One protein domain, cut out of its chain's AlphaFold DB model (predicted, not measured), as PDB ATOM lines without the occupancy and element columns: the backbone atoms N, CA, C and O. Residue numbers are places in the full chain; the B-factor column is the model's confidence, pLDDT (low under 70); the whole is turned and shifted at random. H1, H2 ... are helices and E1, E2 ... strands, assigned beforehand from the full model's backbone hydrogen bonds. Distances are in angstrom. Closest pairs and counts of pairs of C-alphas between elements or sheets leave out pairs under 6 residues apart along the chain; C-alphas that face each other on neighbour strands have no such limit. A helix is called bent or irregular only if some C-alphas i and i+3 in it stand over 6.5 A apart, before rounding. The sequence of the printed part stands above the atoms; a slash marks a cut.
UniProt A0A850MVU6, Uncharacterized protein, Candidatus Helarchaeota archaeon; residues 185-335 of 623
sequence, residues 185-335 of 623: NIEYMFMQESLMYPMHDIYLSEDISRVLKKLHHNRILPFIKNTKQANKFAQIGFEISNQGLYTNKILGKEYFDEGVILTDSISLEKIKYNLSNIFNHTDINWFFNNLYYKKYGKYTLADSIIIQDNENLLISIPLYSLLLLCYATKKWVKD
ATOM      1  N   ASN A 185      27.894   6.551 147.577       53.59
ATOM      2  CA  ASN A 185      26.804   6.367 148.523       53.59
ATOM      3  C   ASN A 185      25.486   6.701 147.794       53.59
ATOM      4  O   ASN A 185      25.236   7.843 147.415       53.59
ATOM      5  N   ILE A 186      24.656   5.693 147.555       50.03
ATOM      6  CA  ILE A 186      23.372   5.839 146.856       50.03
ATOM      7  C   ILE A 186      22.443   6.803 147.595       50.03
ATOM      8  O   ILE A 186      21.754   7.594 146.961       50.03
ATOM      9  N   GLU A 187      22.493   6.831 148.923       53.56
ATOM     10  CA  GLU A 187      21.731   7.783 149.730       53.56
ATOM     11  C   GLU A 187      22.258   9.204 149.554       53.56
ATOM     12  O   GLU A 187      21.475  10.141 149.489       53.56
ATOM     13  N   TYR A 188      23.573   9.378 149.376       51.59
ATOM     14  CA  TYR A 188      24.145  10.675 149.015       51.59
ATOM     15  C   TYR A 188      23.587  11.156 147.671       51.59
ATOM     16  O   TYR A 188      23.220  12.318 147.574       51.59
ATOM     17  N   MET A 189      23.423  10.279 146.675       52.34
ATOM     18  CA  MET A 189      22.760  10.645 145.415       52.34
ATOM     19  C   MET A 189      21.278  10.996 145.607       52.34
ATOM     20  O   MET A 189      20.847  12.055 145.158       52.34
ATOM     21  N   PHE A 190      20.510  10.155 146.307       51.66
ATOM     22  CA  PHE A 190      19.082  10.395 146.550       51.66
ATOM     23  C   PHE A 190      18.832  11.676 147.359       51.66
ATOM     24  O   PHE A 190      17.943  12.463 147.025       51.66
ATOM     25  N   MET A 191      19.640  11.934 148.389       54.38
ATOM     26  CA  MET A 191      19.525  13.131 149.222       54.38
ATOM     27  C   MET A 191      20.022  14.390 148.505       54.38
ATOM     28  O   MET A 191      19.412  15.449 148.656       54.38
ATOM     29  N   GLN A 192      21.082  14.289 147.694       49.84
ATOM     30  CA  GLN A 192      21.579  15.406 146.886       49.84
ATOM     31  C   GLN A 192      20.598  15.857 145.808       49.84
ATOM     32  O   GLN A 192      20.524  17.055 145.537       49.84
ATOM     33  N   GLU A 193      19.896  14.916 145.177       49.56
ATOM     34  CA  GLU A 193      18.974  15.220 144.083       49.56
ATOM     35  C   GLU A 193      17.615  15.727 144.593       49.56
ATOM     36  O   GLU A 193      17.055  16.627 143.979       49.56
ATOM     37  N   SER A 194      17.117  15.237 145.737       48.91
ATOM     38  CA  SER A 194      15.699  15.428 146.107       48.91
ATOM     39  C   SER A 194      15.451  16.424 147.251       48.91
ATOM     40  O   SER A 194      14.465  17.152 147.225       48.91
ATOM     41  N   LEU A 195      16.318  16.469 148.273       51.25
ATOM     42  CA  LEU A 195      16.026  17.157 149.550       51.25
ATOM     43  C   LEU A 195      16.943  18.353 149.843       51.25
ATOM     44  O   LEU A 195      16.717  19.100 150.791       51.25
ATOM     45  N   MET A 196      18.004  18.544 149.052       58.53
ATOM     46  CA  MET A 196      19.067  19.513 149.355       58.53
ATOM     47  C   MET A 196      19.322  20.511 148.221       58.53
ATOM     48  O   MET A 196      20.398  21.105 148.160       58.53
ATOM     49  N   TYR A 197      18.338  20.729 147.342       55.81
ATOM     50  CA  TYR A 197      18.465  21.588 146.160       55.81
ATOM     51  C   TYR A 197      18.951  23.023 146.461       55.81
ATOM     52  O   TYR A 197      19.878  23.469 145.779       55.81
ATOM     53  N   PRO A 198      18.484  23.728 147.522       58.97
ATOM     54  CA  PRO A 198      19.034  25.041 147.889       58.97
ATOM     55  C   PRO A 198      20.541  25.019 148.199       58.97
ATOM     56  O   PRO A 198      21.212  26.046 148.166       58.97
ATOM     57  N   MET A 199      21.087  23.836 148.495       67.44
ATOM     58  CA  MET A 199      22.492  23.600 148.819       67.44
ATOM     59  C   MET A 199      23.255  22.878 147.699       67.44
ATOM     60  O   MET A 199      24.447  22.602 147.868       67.44
ATOM     61  N   HIS A 200      22.608  22.570 146.566       72.69
ATOM     62  CA  HIS A 200      23.159  21.731 145.495       72.69
ATOM     63  C   HIS A 200      24.526  22.223 145.009       72.69
ATOM     64  O   HIS A 200      25.480  21.454 144.933       72.69
ATOM     65  N   ASP A 201      24.664  23.527 144.778       73.81
ATOM     66  CA  ASP A 201      25.915  24.149 144.337       73.81
ATOM     67  C   ASP A 201      27.089  23.912 145.295       73.81
ATOM     68  O   ASP A 201      28.238  23.758 144.871       73.81
ATOM     69  N   ILE A 202      26.816  23.896 146.600       74.81
ATOM     70  CA  ILE A 202      27.829  23.664 147.632       74.81
ATOM     71  C   ILE A 202      28.223  22.199 147.669       74.81
ATOM     72  O   ILE A 202      29.410  21.894 147.769       74.81
ATOM     73  N   TYR A 203      27.258  21.302 147.532       75.06
ATOM     74  CA  TYR A 203      27.514  19.876 147.398       75.06
ATOM     75  C   TYR A 203      28.343  19.546 146.170       75.06
ATOM     76  O   TYR A 203      29.377  18.889 146.277       75.06
ATOM     77  N   LEU A 204      27.927  20.068 145.022       79.38
ATOM     78  CA  LEU A 204      28.634  19.938 143.763       79.38
ATOM     79  C   LEU A 204      30.062  20.486 143.882       79.38
ATOM     80  O   LEU A 204      31.020  19.839 143.461       79.38
ATOM     81  N   SER A 205      30.225  21.640 144.537       85.00
ATOM     82  CA  SER A 205      31.534  22.224 144.839       85.00
ATOM     83  C   SER A 205      32.404  21.325 145.720       85.00
ATOM     84  O   SER A 205      33.584  21.103 145.427       85.00
ATOM     85  N   GLU A 206      31.838  20.807 146.812       80.75
ATOM     86  CA  GLU A 206      32.514  19.904 147.737       80.75
ATOM     87  C   GLU A 206      32.964  18.624 147.025       80.75
ATOM     88  O   GLU A 206      34.111  18.199 147.208       80.75
ATOM     89  N   ASP A 207      32.100  18.055 146.189       80.69
ATOM     90  CA  ASP A 207      32.344  16.804 145.488       80.69
ATOM     91  C   ASP A 207      33.358  16.946 144.343       80.69
ATOM     92  O   ASP A 207      34.385  16.267 144.339       80.69
ATOM     93  N   ILE A 208      33.175  17.901 143.426       87.81
ATOM     94  CA  ILE A 208      34.145  18.162 142.346       87.81
ATOM     95  C   ILE A 208      35.534  18.429 142.931       87.81
ATOM     96  O   ILE A 208      36.536  17.864 142.492       87.81
ATOM     97  N   SER A 209      35.613  19.277 143.959       88.06
ATOM     98  CA  SER A 209      36.888  19.638 144.571       88.06
ATOM     99  C   SER A 209      37.572  18.450 145.262       88.06
ATOM    100  O   SER A 209      38.801  18.369 145.297       88.06
ATOM    101  N   ARG A 210      36.784  17.522 145.813       84.62
ATOM    102  CA  ARG A 210      37.240  16.259 146.410       84.62
ATOM    103  C   ARG A 210      37.793  15.320 145.343       84.62
ATOM    104  O   ARG A 210      38.935  14.881 145.469       84.62
ATOM    105  N   VAL A 211      37.025  15.075 144.284       87.50
ATOM    106  CA  VAL A 211      37.430  14.212 143.168       87.50
ATOM    107  C   VAL A 211      38.700  14.749 142.503       87.50
ATOM    108  O   VAL A 211      39.668  14.007 142.339       87.50
ATOM    109  N   LEU A 212      38.771  16.058 142.234       91.12
ATOM    110  CA  LEU A 212      39.984  16.701 141.714       91.12
ATOM    111  C   LEU A 212      41.190  16.491 142.636       91.12
ATOM    112  O   LEU A 212      42.259  16.122 142.158       91.12
ATOM    113  N   LYS A 213      41.036  16.693 143.952       88.81
ATOM    114  CA  LYS A 213      42.142  16.546 144.911       88.81
ATOM    115  C   LYS A 213      42.658  15.109 144.994       88.81
ATOM    116  O   LYS A 213      43.865  14.922 145.120       88.81
ATOM    117  N   LYS A 214      41.763  14.123 144.906       86.25
ATOM    118  CA  LYS A 214      42.099  12.695 144.916       86.25
ATOM    119  C   LYS A 214      42.877  12.280 143.667       86.25
ATOM    120  O   LYS A 214      43.880  11.570 143.761       86.25
ATOM    121  N   LEU A 215      42.417  12.730 142.502       90.00
ATOM    122  CA  LEU A 215      43.019  12.395 141.209       90.00
ATOM    123  C   LEU A 215      44.284  13.210 140.920       90.00
ATOM    124  O   LEU A 215      45.145  12.767 140.162       90.00
ATOM    125  N   HIS A 216      44.415  14.388 141.533       91.25
ATOM    126  CA  HIS A 216      45.559  15.269 141.370       91.25
ATOM    127  C   HIS A 216      45.862  16.045 142.664       91.25
ATOM    128  O   HIS A 216      45.311  17.112 142.934       91.25
ATOM    129  N   HIS A 217      46.797  15.532 143.469       90.19
ATOM    130  CA  HIS A 217      47.143  16.130 144.764       90.19
ATOM    131  C   HIS A 217      47.872  17.475 144.645       90.19
ATOM    132  O   HIS A 217      47.863  18.261 145.602       90.19
ATOM    133  N   ASN A 218      48.476  17.760 143.490       86.94
ATOM    134  CA  ASN A 218      49.048  19.066 143.193       86.94
ATOM    135  C   ASN A 218      47.950  20.109 142.972       86.94
ATOM    136  O   ASN A 218      46.832  19.824 142.552       86.94
ATOM    137  N   ARG A 219      48.272  21.363 143.271       84.75
ATOM    138  CA  ARG A 219      47.308  22.448 143.149       84.75
ATOM    139  C   ARG A 219      47.125  22.837 141.680       84.75
ATOM    140  O   ARG A 219      48.051  23.375 141.084       84.75
ATOM    141  N   ILE A 220      45.924  22.614 141.139       88.19
ATOM    142  CA  ILE A 220      45.573  22.956 139.746       88.19
ATOM    143  C   ILE A 220      45.630  24.468 139.516       88.19
ATOM    144  O   ILE A 220      46.220  24.893 138.535       88.19
ATOM    145  N   LEU A 221      45.077  25.261 140.446       89.19
ATOM    146  CA  LEU A 221      45.071  26.733 140.424       89.19
ATOM    147  C   LEU A 221      45.997  27.298 141.520       89.19
ATOM    148  O   LEU A 221      45.521  27.690 142.595       89.19
ATOM    149  N   PRO A 222      47.329  27.279 141.329       86.94
ATOM    150  CA  PRO A 222      48.295  27.658 142.364       86.94
ATOM    151  C   PRO A 222      48.357  29.164 142.642       86.94
ATOM    152  O   PRO A 222      48.846  29.564 143.698       86.94
ATOM    153  N   PHE A 223      47.857  29.991 141.722       86.62
ATOM    154  CA  PHE A 223      47.863  31.452 141.828       86.62
ATOM    155  C   PHE A 223      46.784  32.008 142.766       86.62
ATOM    156  O   PHE A 223      46.934  33.112 143.290       86.62
ATOM    157  N   ILE A 224      45.714  31.249 143.016       88.88
ATOM    158  CA  ILE A 224      44.760  31.562 144.082       88.88
ATOM    159  C   ILE A 224      45.513  31.350 145.398       88.88
ATOM    160  O   ILE A 224      46.117  30.311 145.597       88.88
ATOM    161  N   LYS A 225      45.532  32.290 146.335       86.81
ATOM    162  CA  LYS A 225      46.254  32.142 147.617       86.81
ATOM    163  C   LYS A 225      45.355  32.337 148.826       86.81
ATOM    164  O   LYS A 225      45.685  31.871 149.909       86.81
ATOM    165  N   ASN A 226      44.211  32.983 148.638       87.62
ATOM    166  CA  ASN A 226      43.269  33.302 149.698       87.62
ATOM    167  C   ASN A 226      41.824  33.272 149.181       87.62
ATOM    168  O   ASN A 226      41.573  33.146 147.982       87.62
ATOM    169  N   THR A 227      40.878  33.413 150.108       86.50
ATOM    170  CA  THR A 227      39.445  33.456 149.810       86.50
ATOM    171  C   THR A 227      39.064  34.591 148.864       86.50
ATOM    172  O   THR A 227      38.307  34.353 147.936       86.50
ATOM    173  N   LYS A 228      39.610  35.806 149.028       88.50
ATOM    174  CA  LYS A 228      39.275  36.948 148.154       88.50
ATOM    175  C   LYS A 228      39.562  36.625 146.684       88.50
ATOM    176  O   LYS A 228      38.731  36.879 145.820       88.50
ATOM    177  N   GLN A 229      40.711  36.009 146.410       90.19
ATOM    178  CA  GLN A 229      41.082  35.562 145.066       90.19
ATOM    179  C   GLN A 229      40.211  34.407 144.566       90.19
ATOM    180  O   GLN A 229      39.877  34.381 143.387       90.19
ATOM    181  N   ALA A 230      39.817  33.474 145.439       89.88
ATOM    182  CA  ALA A 230      38.878  32.414 145.071       89.88
ATOM    183  C   ALA A 230      37.515  32.996 144.657       89.88
ATOM    184  O   ALA A 230      36.983  32.608 143.622       89.88
ATOM    185  N   ASN A 231      37.006  33.987 145.400       88.94
ATOM    186  CA  ASN A 231      35.758  34.685 145.079       88.94
ATOM    187  C   ASN A 231      35.850  35.376 143.720       88.94
ATOM    188  O   ASN A 231      34.965  35.203 142.891       88.94
ATOM    189  N   LYS A 232      36.931  36.126 143.474       91.62
ATOM    190  CA  LYS A 232      37.128  36.830 142.202       91.62
ATOM    191  C   LYS A 232      37.262  35.882 141.020       91.62
ATOM    192  O   LYS A 232      36.635  36.111 139.993       91.62
ATOM    193  N   PHE A 233      38.010  34.793 141.185       93.25
ATOM    194  CA  PHE A 233      38.099  33.746 140.172       93.25
ATOM    195  C   PHE A 233      36.726  33.141 139.857       93.25
ATOM    196  O   PHE A 233      36.361  33.038 138.690       93.25
ATOM    197  N   ALA A 234      35.956  32.780 140.889       91.69
ATOM    198  CA  ALA A 234      34.623  32.220 140.712       91.69
ATOM    199  C   ALA A 234      33.687  33.213 140.006       91.69
ATOM    200  O   ALA A 234      33.076  32.841 139.014       91.69
ATOM    201  N   GLN A 235      33.620  34.469 140.459       91.19
ATOM    202  CA  GLN A 235      32.757  35.505 139.879       91.19
ATOM    203  C   GLN A 235      33.052  35.747 138.394       91.19
ATOM    204  O   GLN A 235      32.149  35.643 137.571       91.19
ATOM    205  N   ILE A 236      34.317  36.009 138.047       94.00
ATOM    206  CA  ILE A 236      34.714  36.274 136.658       94.00
ATOM    207  C   ILE A 236      34.489  35.030 135.789       94.00
ATOM    208  O   ILE A 236      33.959  35.130 134.685       94.00
ATOM    209  N   GLY A 237      34.859  33.844 136.285       93.31
ATOM    210  CA  GLY A 237      34.702  32.604 135.532       93.31
ATOM    211  C   GLY A 237      33.238  32.209 135.302       93.31
ATOM    212  O   GLY A 237      32.915  31.778 134.195       93.31
ATOM    213  N   PHE A 238      32.345  32.399 136.283       91.25
ATOM    214  CA  PHE A 238      30.901  32.196 136.097       91.25
ATOM    215  C   PHE A 238      30.327  33.178 135.076       91.25
ATOM    216  O   PHE A 238      29.562  32.747 134.219       91.25
ATOM    217  N   GLU A 239      30.725  34.452 135.120       92.12
ATOM    218  CA  GLU A 239      30.250  35.460 134.165       92.12
ATOM    219  C   GLU A 239      30.601  35.070 132.724       92.12
ATOM    220  O   GLU A 239      29.723  34.976 131.868       92.12
ATOM    221  N   ILE A 240      31.874  34.740 132.476       90.56
ATOM    222  CA  ILE A 240      32.352  34.305 131.156       90.56
ATOM    223  C   ILE A 240      31.620  33.036 130.705       90.56
ATOM    224  O   ILE A 240      31.163  32.956 129.565       90.56
ATOM    225  N   SER A 241      31.506  32.043 131.593       88.31
ATOM    226  CA  SER A 241      30.901  30.749 131.261       88.31
ATOM    227  C   SER A 241      29.414  30.894 130.938       88.31
ATOM    228  O   SER A 241      28.959  30.366 129.928       88.31
ATOM    229  N   ASN A 242      28.661  31.650 131.740       81.81
ATOM    230  CA  ASN A 242      27.222  31.829 131.556       81.81
ATOM    231  C   ASN A 242      26.904  32.620 130.284       81.81
ATOM    232  O   ASN A 242      26.093  32.166 129.476       81.81
ATOM    233  N   GLN A 243      27.565  33.764 130.069       81.12
ATOM    234  CA  GLN A 243      27.365  34.564 128.858       81.12
ATOM    235  C   GLN A 243      27.786  33.795 127.599       81.12
ATOM    236  O   GLN A 243      27.070  33.798 126.594       81.12
ATOM    237  N   GLY A 244      28.927  33.101 127.656       80.19
ATOM    238  CA  GLY A 244      29.435  32.295 126.549       80.19
ATOM    239  C   GLY A 244      28.504  31.142 126.179       80.19
ATOM    240  O   GLY A 244      28.171  30.971 125.007       80.19
ATOM    241  N   LEU A 245      28.028  30.379 127.170       76.62
ATOM    242  CA  LEU A 245      27.124  29.248 126.943       76.62
ATOM    243  C   LEU A 245      25.763  29.715 126.415       76.62
ATOM    244  O   LEU A 245      25.220  29.104 125.496       76.62
ATOM    245  N   TYR A 246      25.237  30.820 126.948       72.81
ATOM    246  CA  TYR A 246      24.000  31.427 126.458       72.81
ATOM    247  C   TYR A 246      24.124  31.874 124.993       72.81
ATOM    248  O   TYR A 246      23.254  31.576 124.173       72.81
ATOM    249  N   THR A 247      25.241  32.514 124.641       70.31
ATOM    250  CA  THR A 247      25.518  32.964 123.269       70.31
ATOM    251  C   THR A 247      25.647  31.783 122.305       70.31
ATOM    252  O   THR A 247      25.032  31.795 121.241       70.31
ATOM    253  N   ASN A 248      26.382  30.731 122.684       67.88
ATOM    254  CA  ASN A 248      26.504  29.516 121.870       67.88
ATOM    255  C   ASN A 248      25.137  28.868 121.602       67.88
ATOM    256  O   ASN A 248      24.877  28.445 120.477       67.88
ATOM    257  N   LYS A 249      24.248  28.856 122.608       63.19
ATOM    258  CA  LYS A 249      22.882  28.331 122.479       63.19
ATOM    259  C   LYS A 249      22.027  29.143 121.499       63.19
ATOM    260  O   LYS A 249      21.320  28.548 120.693       63.19
ATOM    261  N   ILE A 250      22.087  30.476 121.548       60.59
ATOM    262  CA  ILE A 250      21.332  31.348 120.624       60.59
ATOM    263  C   ILE A 250      21.789  31.159 119.178       60.59
ATOM    264  O   ILE A 250      20.966  31.147 118.268       60.59
ATOM    265  N   LEU A 251      23.095  31.010 118.963       58.12
ATOM    266  CA  LEU A 251      23.676  30.910 117.625       58.12
ATOM    267  C   LEU A 251      23.465  29.542 116.961       58.12
ATOM    268  O   LEU A 251      23.966  29.335 115.859       58.12
ATOM    269  N   GLY A 252      22.763  28.608 117.615       50.34
ATOM    270  CA  GLY A 252      22.469  27.286 117.060       50.34
ATOM    271  C   GLY A 252      23.722  26.484 116.704       50.34
ATOM    272  O   GLY A 252      23.656  25.616 115.838       50.34
ATOM    273  N   LYS A 253      24.869  26.791 117.328       54.47
ATOM    274  CA  LYS A 253      26.108  26.048 117.091       54.47
ATOM    275  C   LYS A 253      25.880  24.602 117.520       54.47
ATOM    276  O   LYS A 253      25.554  24.353 118.678       54.47
ATOM    277  N   GLU A 254      26.010  23.680 116.568       45.41
ATOM    278  CA  GLU A 254      25.852  22.246 116.796       45.41
ATOM    279  C   GLU A 254      26.767  21.753 117.933       45.41
ATOM    280  O   GLU A 254      27.817  22.338 118.206       45.41
ATOM    281  N   TYR A 255      26.375  20.629 118.543       45.41
ATOM    282  CA  TYR A 255      26.986  19.921 119.682       45.41
ATOM    283  C   TYR A 255      28.531  19.836 119.737       45.41
ATOM    284  O   TYR A 255      29.085  19.521 120.789       45.41
ATOM    285  N   PHE A 256      29.241  20.088 118.636       39.53
ATOM    286  CA  PHE A 256      30.699  19.998 118.537       39.53
ATOM    287  C   PHE A 256      31.450  21.241 119.048       39.53
ATOM    288  O   PHE A 256      32.569  21.087 119.530       39.53
ATOM    289  N   ASP A 257      30.833  22.431 119.031       52.94
ATOM    290  CA  ASP A 257      31.410  23.680 119.580       52.94
ATOM    291  C   ASP A 257      30.819  24.055 120.958       52.94
ATOM    292  O   ASP A 257      31.105  25.122 121.522       52.94
ATOM    293  N   GLU A 258      29.980  23.183 121.526       64.75
ATOM    294  CA  GLU A 258      29.341  23.385 122.825       64.75
ATOM    295  C   GLU A 258      30.385  23.464 123.945       64.75
ATOM    296  O   GLU A 258      30.861  22.463 124.478       64.75
ATOM    297  N   GLY A 259      30.720  24.691 124.330       77.38
ATOM    298  CA  GLY A 259      31.539  24.965 125.506       77.38
ATOM    299  C   GLY A 259      32.882  25.615 125.219       77.38
ATOM    300  O   GLY A 259      33.670  25.739 126.144       77.38
ATOM    301  N   VAL A 260      33.164  26.074 123.998       86.94
ATOM    302  CA  VAL A 260      34.401  26.821 123.707       86.94
ATOM    303  C   VAL A 260      34.075  28.142 123.022       86.94
ATOM    304  O   VAL A 260      33.270  28.189 122.096       86.94
ATOM    305  N   ILE A 261      34.729  29.222 123.450       86.38
ATOM    306  CA  ILE A 261      34.829  30.453 122.659       86.38
ATOM    307  C   ILE A 261      36.180  30.432 121.948       86.38
ATOM    308  O   ILE A 261      37.226  30.419 122.602       86.38
ATOM    309  N   LEU A 262      36.147  30.440 120.618       85.44
ATOM    310  CA  LEU A 262      37.316  30.670 119.775       85.44
ATOM    311  C   LEU A 262      37.384  32.161 119.445       85.44
ATOM    312  O   LEU A 262      36.430  32.721 118.907       85.44
ATOM    313  N   THR A 263      38.488  32.809 119.801       86.12
ATOM    314  CA  THR A 263      38.676  34.255 119.636       86.12
ATOM    315  C   THR A 263      40.106  34.572 119.215       86.12
ATOM    316  O   THR A 263      41.025  33.838 119.555       86.12
ATOM    317  N   ASP A 264      40.318  35.680 118.511       85.81
ATOM    318  CA  ASP A 264      41.651  36.262 118.323       85.81
ATOM    319  C   ASP A 264      42.004  37.210 119.487       85.81
ATOM    320  O   ASP A 264      41.216  37.409 120.422       85.81
ATOM    321  N   SER A 265      43.201  37.804 119.446       86.75
ATOM    322  CA  SER A 265      43.664  38.746 120.470       86.75
ATOM    323  C   SER A 265      42.825  40.025 120.539       86.75
ATOM    324  O   SER A 265      42.629  40.555 121.626       86.75
ATOM    325  N   ILE A 266      42.307  40.520 119.410       87.94
ATOM    326  CA  ILE A 266      41.520  41.763 119.353       87.94
ATOM    327  C   ILE A 266      40.154  41.547 120.013       87.94
ATOM    328  O   ILE A 266      39.697  42.338 120.837       87.94
ATOM    329  N   SER A 267      39.504  40.445 119.669       84.94
ATOM    330  CA  SER A 267      38.190  40.053 120.163       84.94
ATOM    331  C   SER A 267      38.245  39.642 121.637       84.94
ATOM    332  O   SER A 267      37.318  39.934 122.391       84.94
ATOM    333  N   LEU A 268      39.371  39.090 122.098       87.75
ATOM    334  CA  LEU A 268      39.628  38.889 123.521       87.75
ATOM    335  C   LEU A 268      39.654  40.214 124.295       87.75
ATOM    336  O   LEU A 268      39.081  40.289 125.382       87.75
ATOM    337  N   GLU A 269      40.310  41.253 123.774       89.81
ATOM    338  CA  GLU A 269      40.318  42.560 124.442       89.81
ATOM    339  C   GLU A 269      38.904  43.150 124.536       89.81
ATOM    340  O   GLU A 269      38.557  43.736 125.559       89.81
ATOM    341  N   LYS A 270      38.028  42.892 123.552       87.12
ATOM    342  CA  LYS A 270      36.598  43.238 123.657       87.12
ATOM    343  C   LYS A 270      35.895  42.478 124.788       87.12
ATOM    344  O   LYS A 270      35.127  43.078 125.534       87.12
ATOM    345  N   ILE A 271      36.180  41.182 124.963       88.00
ATOM    346  CA  ILE A 271      35.648  40.392 126.091       88.00
ATOM    347  C   ILE A 271      36.113  40.991 127.427       88.00
ATOM    348  O   ILE A 271      35.302  41.192 128.331       88.00
ATOM    349  N   LYS A 272      37.403  41.324 127.554       90.81
ATOM    350  CA  LYS A 272      37.952  41.967 128.762       90.81
ATOM    351  C   LYS A 272      37.332  43.341 129.023       90.81
ATOM    352  O   LYS A 272      37.043  43.666 130.174       90.81
ATOM    353  N   TYR A 273      37.099  44.124 127.972       88.88
ATOM    354  CA  TYR A 273      36.437  45.422 128.065       88.88
ATOM    355  C   TYR A 273      35.001  45.274 128.580       88.88
ATOM    356  O   TYR A 273      34.624  45.933 129.542       88.88
ATOM    357  N   ASN A 274      34.230  44.330 128.034       87.50
ATOM    358  CA  ASN A 274      32.866  44.062 128.493       87.50
ATOM    359  C   ASN A 274      32.827  43.620 129.966       87.50
ATOM    360  O   ASN A 274      31.993  44.099 130.731       87.50
ATOM    361  N   LEU A 275      33.763  42.764 130.391       90.00
ATOM    362  CA  LEU A 275      33.902  42.374 131.798       90.00
ATOM    363  C   LEU A 275      34.261  43.558 132.703       90.00
ATOM    364  O   LEU A 275      33.891  43.548 133.875       90.00
ATOM    365  N   SER A 276      34.945  44.579 132.175       90.44
ATOM    366  CA  SER A 276      35.341  45.778 132.930       90.44
ATOM    367  C   SER A 276      34.152  46.654 133.336       90.44
ATOM    368  O   SER A 276      34.282  47.472 134.242       90.44
ATOM    369  N   ASN A 277      32.975  46.437 132.735       89.06
ATOM    370  CA  ASN A 277      31.720  47.054 133.174       89.06
ATOM    371  C   ASN A 277      31.184  46.439 134.482       89.06
ATOM    372  O   ASN A 277      30.360  47.053 135.153       89.06
ATOM    373  N   ILE A 278      31.631  45.228 134.838       91.38
ATOM    374  CA  ILE A 278      31.153  44.453 135.999       91.38
ATOM    375  C   ILE A 278      32.252  44.324 137.065       91.38
ATOM    376  O   ILE A 278      31.992  44.397 138.268       91.38
ATOM    377  N   PHE A 279      33.499  44.130 136.638       94.12
ATOM    378  CA  PHE A 279      34.652  43.896 137.502       94.12
ATOM    379  C   PHE A 279      35.734  44.949 137.273       94.12
ATOM    380  O   PHE A 279      35.852  45.521 136.197       94.12
ATOM    381  N   ASN A 280      36.579  45.189 138.277       93.06
ATOM    382  CA  ASN A 280      37.696  46.111 138.097       93.06
ATOM    383  C   ASN A 280      38.739  45.537 137.110       93.06
ATOM    384  O   ASN A 280      38.943  44.325 136.991       93.06
ATOM    385  N   HIS A 281      39.439  46.436 136.421       91.69
ATOM    386  CA  HIS A 281      40.407  46.071 135.387       91.69
ATOM    387  C   HIS A 281      41.607  45.272 135.938       91.69
ATOM    388  O   HIS A 281      42.213  44.460 135.232       91.69
ATOM    389  N   THR A 282      41.972  45.477 137.207       93.06
ATOM    390  CA  THR A 282      43.084  44.769 137.857       93.06
ATOM    391  C   THR A 282      42.760  43.296 138.114       93.06
ATOM    392  O   THR A 282      43.613  42.444 137.862       93.06
ATOM    393  N   ASP A 283      41.534  42.976 138.537       93.69
ATOM    394  CA  ASP A 283      41.044  41.611 138.754       93.69
ATOM    395  C   ASP A 283      40.918  40.862 137.417       93.69
ATOM    396  O   ASP A 283      41.310  39.698 137.332       93.69
ATOM    397  N   ILE A 284      40.445  41.527 136.355       93.31
ATOM    398  CA  ILE A 284      40.342  40.944 135.003       93.31
ATOM    399  C   ILE A 284      41.731  40.607 134.458       93.31
ATOM    400  O   ILE A 284      41.983  39.475 134.037       93.31
ATOM    401  N   ASN A 285      42.663  41.561 134.525       91.44
ATOM    402  CA  ASN A 285      44.046  41.330 134.118       91.44
ATOM    403  C   ASN A 285      44.682  40.201 134.927       91.44
ATOM    404  O   ASN A 285      45.343  39.336 134.357       91.44
ATOM    405  N   TRP A 286      44.476  40.180 136.246       91.56
ATOM    406  CA  TRP A 286      44.945  39.095 137.099       91.56
ATOM    407  C   TRP A 286      44.367  37.741 136.664       91.56
ATOM    408  O   TRP A 286      45.135  36.792 136.518       91.56
ATOM    409  N   PHE A 287      43.061  37.646 136.412       93.06
ATOM    410  CA  PHE A 287      42.394  36.403 136.017       93.06
ATOM    411  C   PHE A 287      42.990  35.827 134.727       93.06
ATOM    412  O   PHE A 287      43.500  34.705 134.722       93.06
ATOM    413  N   PHE A 288      43.008  36.619 133.654       90.19
ATOM    414  CA  PHE A 288      43.511  36.171 132.359       90.19
ATOM    415  C   PHE A 288      45.019  35.883 132.395       90.19
ATOM    416  O   PHE A 288      45.450  34.824 131.946       90.19
ATOM    417  N   ASN A 289      45.834  36.751 133.008       87.44
ATOM    418  CA  ASN A 289      47.292  36.573 133.068       87.44
ATOM    419  C   ASN A 289      47.750  35.308 133.808       87.44
ATOM    420  O   ASN A 289      48.908  34.917 133.645       87.44
ATOM    421  N   ASN A 290      46.901  34.726 134.657       86.44
ATOM    422  CA  ASN A 290      47.196  33.502 135.404       86.44
ATOM    423  C   ASN A 290      46.616  32.232 134.762       86.44
ATOM    424  O   ASN A 290      46.991  31.136 135.167       86.44
ATOM    425  N   LEU A 291      45.700  32.369 133.803       86.31
ATOM    426  CA  LEU A 291      45.155  31.249 133.031       86.31
ATOM    427  C   LEU A 291      45.810  31.103 131.656       86.31
ATOM    428  O   LEU A 291      45.669  30.054 131.030       86.31
ATOM    429  N   TYR A 292      46.518  32.139 131.198       79.19
ATOM    430  CA  TYR A 292      47.320  32.093 129.985       79.19
ATOM    431  C   TYR A 292      48.544  31.201 130.132       79.19
ATOM    432  O   TYR A 292      49.289  31.291 131.110       79.19
ATOM    433  N   TYR A 293      48.819  30.437 129.076       60.59
ATOM    434  CA  TYR A 293      50.071  29.715 128.931       60.59
ATOM    435  C   TYR A 293      51.269  30.673 128.923       60.59
ATOM    436  O   TYR A 293      51.581  31.301 127.910       60.59
ATOM    437  N   LYS A 294      51.989  30.770 130.045       56.97
ATOM    438  CA  LYS A 294      53.289  31.448 130.088       56.97
ATOM    439  C   LYS A 294      54.389  30.425 129.852       56.97
ATOM    440  O   LYS A 294      54.653  29.568 130.688       56.97
ATOM    441  N   LYS A 295      55.095  30.572 128.731       48.16
ATOM    442  CA  LYS A 295      56.238  29.730 128.325       48.16
ATOM    443  C   LYS A 295      57.426  29.766 129.316       48.16
ATOM    444  O   LYS A 295      58.387  29.028 129.133       48.16
ATOM    445  N   TYR A 296      57.365  30.585 130.373       38.81
ATOM    446  CA  TYR A 296      58.448  30.814 131.331       38.81
ATOM    447  C   TYR A 296      57.952  30.716 132.787       38.81
ATOM    448  O   TYR A 296      57.433  31.683 133.341       38.81
ATOM    449  N   GLY A 297      58.119  29.551 133.426       45.19
ATOM    450  CA  GLY A 297      57.840  29.369 134.859       45.19
ATOM    451  C   GLY A 297      57.619  27.915 135.287       45.19
ATOM    452  O   GLY A 297      57.389  27.042 134.454       45.19
ATOM    453  N   LYS A 298      57.708  27.638 136.602       48.66
ATOM    454  CA  LYS A 298      57.441  26.310 137.198       48.66
ATOM    455  C   LYS A 298      56.077  25.782 136.722       48.66
ATOM    456  O   LYS A 298      55.043  26.318 137.092       48.66
ATOM    457  N   TYR A 299      56.133  24.713 135.930       51.19
ATOM    458  CA  TYR A 299      55.055  24.033 135.212       51.19
ATOM    459  C   TYR A 299      53.793  23.735 136.044       51.19
ATOM    460  O   TYR A 299      53.861  22.953 136.993       51.19
ATOM    461  N   THR A 300      52.622  24.244 135.635       64.56
ATOM    462  CA  THR A 300      51.325  23.897 136.261       64.56
ATOM    463  C   THR A 300      50.276  23.488 135.211       64.56
ATOM    464  O   THR A 300      50.563  23.541 134.014       64.56
ATOM    465  N   LEU A 301      49.118  22.952 135.629       76.81
ATOM    466  CA  LEU A 301      47.972  22.688 134.733       76.81
ATOM    467  C   LEU A 301      47.097  23.940 134.524       76.81
ATOM    468  O   LEU A 301      46.343  23.980 133.557       76.81
ATOM    469  N   ALA A 302      47.210  24.959 135.392       72.12
ATOM    470  CA  ALA A 302      46.468  26.221 135.263       72.12
ATOM    471  C   ALA A 302      46.722  26.911 133.920       72.12
ATOM    472  O   ALA A 302      45.786  27.348 133.259       72.12
ATOM    473  N   ASP A 303      47.987  26.928 133.507       71.44
ATOM    474  CA  ASP A 303      48.477  27.569 132.283       71.44
ATOM    475  C   ASP A 303      47.927  26.915 130.998       71.44
ATOM    476  O   ASP A 303      48.214  27.362 129.896       71.44
ATOM    477  N   SER A 304      47.197  25.802 131.113       77.25
ATOM    478  CA  SER A 304      46.620  25.054 129.990       77.25
ATOM    479  C   SER A 304      45.094  25.134 129.953       77.25
ATOM    480  O   SER A 304      44.468  24.406 129.187       77.25
ATOM    481  N   ILE A 305      44.478  25.993 130.774       87.56
ATOM    482  CA  ILE A 305      43.026  26.206 130.771       87.56
ATOM    483  C   ILE A 305      42.651  27.073 129.565       87.56
ATOM    484  O   ILE A 305      42.019  26.559 128.644       87.56
ATOM    485  N   ILE A 306      43.101  28.334 129.521       88.44
ATOM    486  CA  ILE A 306      42.964  29.180 128.325       88.44
ATOM    487  C   ILE A 306      44.148  28.881 127.413       88.44
ATOM    488  O   ILE A 306      45.300  29.143 127.763       88.44
ATOM    489  N   ILE A 307      43.865  28.298 126.251       83.19
ATOM    490  CA  ILE A 307      44.906  27.793 125.357       83.19
ATOM    491  C   ILE A 307      45.062  28.743 124.181       83.19
ATOM    492  O   ILE A 307      44.094  29.033 123.481       83.19
ATOM    493  N   GLN A 308      46.291  29.198 123.961       81.38
ATOM    494  CA  GLN A 308      46.665  29.948 122.773       81.38
ATOM    495  C   GLN A 308      47.259  28.990 121.744       81.38
ATOM    496  O   GLN A 308      48.320  28.401 121.964       81.38
ATOM    497  N   ASP A 309      46.576  28.857 120.618       79.31
ATOM    498  CA  ASP A 309      47.091  28.192 119.439       79.31
ATOM    499  C   ASP A 309      47.875  29.205 118.600       79.31
ATOM    500  O   ASP A 309      47.321  29.921 117.767       79.31
ATOM    501  N   ASN A 310      49.178  29.301 118.871       75.50
ATOM    502  CA  ASN A 310      50.058  30.268 118.210       75.50
ATOM    503  C   ASN A 310      50.141  30.063 116.691       75.50
ATOM    504  O   ASN A 310      50.441  31.015 115.982       75.50
ATOM    505  N   GLU A 311      49.890  28.847 116.203       75.12
ATOM    506  CA  GLU A 311      49.981  28.528 114.776       75.12
ATOM    507  C   GLU A 311      48.785  29.086 114.003       75.12
ATOM    508  O   GLU A 311      48.951  29.676 112.940       75.12
ATOM    509  N   ASN A 312      47.578  28.950 114.562       76.62
ATOM    510  CA  ASN A 312      46.350  29.472 113.956       76.62
ATOM    511  C   ASN A 312      45.980  30.878 114.469       76.62
ATOM    512  O   ASN A 312      44.964  31.426 114.056       76.62
ATOM    513  N   LEU A 313      46.789  31.464 115.364       82.12
ATOM    514  CA  LEU A 313      46.543  32.751 116.036       82.12
ATOM    515  C   LEU A 313      45.201  32.810 116.791       82.12
ATOM    516  O   LEU A 313      44.612  33.878 116.959       82.12
ATOM    517  N   LEU A 314      44.734  31.658 117.278       84.56
ATOM    518  CA  LEU A 314      43.464  31.521 117.988       84.56
ATOM    519  C   LEU A 314      43.678  31.340 119.489       84.56
ATOM    520  O   LEU A 314      44.636  30.726 119.953       84.56
ATOM    521  N   ILE A 315      42.728  31.841 120.264       87.12
ATOM    522  CA  ILE A 315      42.632  31.687 121.708       87.12
ATOM    523  C   ILE A 315      41.349  30.918 121.991       87.12
ATOM    524  O   ILE A 315      40.259  31.323 121.592       87.12
ATOM    525  N   SER A 316      41.492  29.795 122.683       88.25
ATOM    526  CA  SER A 316      40.382  28.948 123.105       88.25
ATOM    527  C   SER A 316      40.066  29.210 124.573       88.25
ATOM    528  O   SER A 316      40.890  28.930 125.449       88.25
ATOM    529  N   ILE A 317      38.866  29.721 124.845       90.25
ATOM    530  CA  ILE A 317      38.333  29.915 126.196       90.25
ATOM    531  C   ILE A 317      37.333  28.781 126.478       90.25
ATOM    532  O   ILE A 317      36.221  28.811 125.944       90.25
ATOM    533  N   PRO A 318      37.710  27.767 127.280       90.81
ATOM    534  CA  PRO A 318      36.838  26.639 127.597       90.81
ATOM    535  C   PRO A 318      35.843  26.976 128.717       90.81
ATOM    536  O   PRO A 318      36.223  27.202 129.866       90.81
ATOM    537  N   LEU A 319      34.559  26.997 128.400       92.00
ATOM    538  CA  LEU A 319      33.485  27.427 129.286       92.00
ATOM    539  C   LEU A 319      33.146  26.373 130.346       92.00
ATOM    540  O   LEU A 319      33.047  26.710 131.522       92.00
ATOM    541  N   TYR A 320      33.027  25.093 129.987       92.81
ATOM    542  CA  TYR A 320      32.749  24.032 130.961       92.81
ATOM    543  C   TYR A 320      33.960  23.736 131.843       92.81
ATOM    544  O   TYR A 320      33.787  23.504 133.040       92.81
ATOM    545  N   SER A 321      35.187  23.793 131.310       94.31
ATOM    546  CA  SER A 321      36.389  23.691 132.158       94.31
ATOM    547  C   SER A 321      36.470  24.832 133.174       94.31
ATOM    548  O   SER A 321      36.815  24.595 134.334       94.31
ATOM    549  N   LEU A 322      36.157  26.068 132.762       93.50
ATOM    550  CA  LEU A 322      36.085  27.204 133.683       93.50
ATOM    551  C   LEU A 322      35.003  26.972 134.733       93.50
ATOM    552  O   LEU A 322      35.296  27.058 135.923       93.50
ATOM    553  N   LEU A 323      33.800  26.583 134.312       92.75
ATOM    554  CA  LEU A 323      32.681  26.295 135.200       92.75
ATOM    555  C   LEU A 323      33.019  25.202 136.233       92.75
ATOM    556  O   LEU A 323      32.775  25.390 137.427       92.75
ATOM    557  N   LEU A 324      33.659  24.106 135.810       94.19
ATOM    558  CA  LEU A 324      34.123  23.009 136.670       94.19
ATOM    559  C   LEU A 324      35.047  23.535 137.775       94.19
ATOM    560  O   LEU A 324      34.895  23.200 138.953       94.19
ATOM    561  N   LEU A 325      36.001  24.390 137.407       94.12
ATOM    562  CA  LEU A 325      36.952  24.988 138.339       94.12
ATOM    563  C   LEU A 325      36.300  26.053 139.233       94.12
ATOM    564  O   LEU A 325      36.621  26.132 140.421       94.12
ATOM    565  N   CYS A 326      35.353  26.835 138.714       92.19
ATOM    566  CA  CYS A 326      34.546  27.765 139.501       92.19
ATOM    567  C   CYS A 326      33.776  27.010 140.591       92.19
ATOM    568  O   CYS A 326      33.915  27.343 141.770       92.19
ATOM    569  N   TYR A 327      33.083  25.920 140.245       90.31
ATOM    570  CA  TYR A 327      32.479  25.027 141.234       90.31
ATOM    571  C   TYR A 327      33.524  24.457 142.195       90.31
ATOM    572  O   TYR A 327      33.329  24.537 143.401       90.31
ATOM    573  N   ALA A 328      34.683  23.980 141.735       91.12
ATOM    574  CA  ALA A 328      35.724  23.450 142.625       91.12
ATOM    575  C   ALA A 328      36.253  24.471 143.657       91.12
ATOM    576  O   ALA A 328      36.706  24.083 144.741       91.12
ATOM    577  N   THR A 329      36.219  25.766 143.319       88.50
ATOM    578  CA  THR A 329      36.681  26.874 144.175       88.50
ATOM    579  C   THR A 329      35.591  27.472 145.064       88.50
ATOM    580  O   THR A 329      35.934  28.067 146.088       88.50
ATOM    581  N   LYS A 330      34.301  27.264 144.751       82.06
ATOM    582  CA  LYS A 330      33.159  27.778 145.534       82.06
ATOM    583  C   LYS A 330      33.255  27.438 147.025       82.06
ATOM    584  O   LYS A 330      33.019  28.304 147.854       82.06
ATOM    585  N   LYS A 331      33.720  26.242 147.401       76.44
ATOM    586  CA  LYS A 331      33.869  25.846 148.814       76.44
ATOM    587  C   LYS A 331      34.877  26.695 149.613       76.44
ATOM    588  O   LYS A 331      34.985  26.535 150.825       76.44
ATOM    589  N   TRP A 332      35.695  27.523 148.948       75.50
ATOM    590  CA  TRP A 332      36.682  28.421 149.579       75.50
ATOM    591  C   TRP A 332      36.183  29.859 149.680       75.50
ATOM    592  O   TRP A 332      36.848  30.684 150.321       75.50
ATOM    593  N   VAL A 333      35.034  30.142 149.063       71.88
ATOM    594  CA  VAL A 333      34.297  31.388 149.206       71.88
ATOM    595  C   VAL A 333      33.775  31.431 150.635       71.88
ATOM    596  O   VAL A 333      32.809  30.758 150.984       71.88
ATOM    597  N   LYS A 334      34.477  32.164 151.509       59.75
ATOM    598  CA  LYS A 334      34.004  32.452 152.869       59.75
ATOM    599  C   LYS A 334      32.931  33.517 152.753       59.75
ATOM    600  O   LYS A 334      33.201  34.698 152.940       59.75
ATOM    601  N   ASP A 335      31.751  33.087 152.369       57.50
ATOM    602  CA  ASP A 335      30.548  33.850 152.612       57.50
ATOM    603  C   ASP A 335      29.867  33.250 153.852       57.50
ATOM    604  O   ASP A 335      29.961  32.041 154.095       57.50
TER     605      ASP A 335
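Overview. This is residues 185 to 335 of the 623 residues of an uncharacterized protein of Candidatus Helarchaeota archaeon (UniProt A0A850MVU6). A small sheet of three strands, E1, E3 and E2, makes one end, with H4 over one face; next to it H3 and H6 run side by side in the middle, and H5 crosses H3. H2 crosses H6, and from H2 the chain folds back as a helical hairpin to H1, at the other end. The printed part has 151 residues with six named helices and three named strands, in the order H1 H2 H3 E1 H4 H5 E2 E3 H6; the class is mostly helix. The sheet's order is E1 E3 E2, all antiparallel. The whole is compact, with a radius of gyration of the C-alphas of 16.5 A and spans of 49 by 40 by 30 A.

Arrangement. Look first at inner strand E3, residues 314 to 318. Beside it is E1, residues 260 to 263, antiparallel, with N 263 and O 315 2.9 A apart, within hydrogen-bond range. E2, residues 307 to 309, forms a hairpin with E3, with N 309 and O 314 at 2.8 A. H3, residues 227 to 250, and H4, residues 265 to 276, give two layers, helices on one face of the sheet. H4 is over E1 at a height over the sheet of 11.5 A. With H5, residues 281 to 291, it makes a split strand-helix-strand unit: E1, H4 H5, E2, two strands running the same way with E3 between them, its crossover right-handed. H4 and H5 only just touch, with 3 pairs of C-alphas within 8 A, the closest those of Lys 272 and Ile 284. H5 touches H3 about perpendicular, at 81 degrees; the closest C-alphas are Phe 233 and Phe 287, 6.5 A. H6, residues 319 to 330, touches H3 at a shallow tilt of 30 degrees, opposite ways; the C-alphas of Ala 234 and Cys 326 come closest, 4.6 A. H2, residues 197 to 215, touches H6 about perpendicular, at 82 degrees, closest at C-alphas Ser 209 and Ala 328, 4.4 A. H1, residues 186 to 194, only just touches H2, with 3 pairs within 8 A, the closest C-alphas being Gln 192 and His 200. Every O i to N i+4 pair is within hydrogen-bond range in H1, H3, H4, H5 and H6, and 13 of 15 in H2, which is irregular: C-alphas 198 and 201 are 7.8 A apart.

Along the chain. Find C-alpha 186, where H1 begins, at (23.372, 5.839, 146.856). H2 is 26.7 A long and H3 34.4 A; H6 ends at C-alpha 330, (33.159, 27.778, 145.534).

Size, cuts and confidence. The printed part has no cut. The links H2 to H3 and H5 to E2 are long. Confidence is under 70 at residues 185 to 199, 248 to 258, 293 to 300 and 334 to 335.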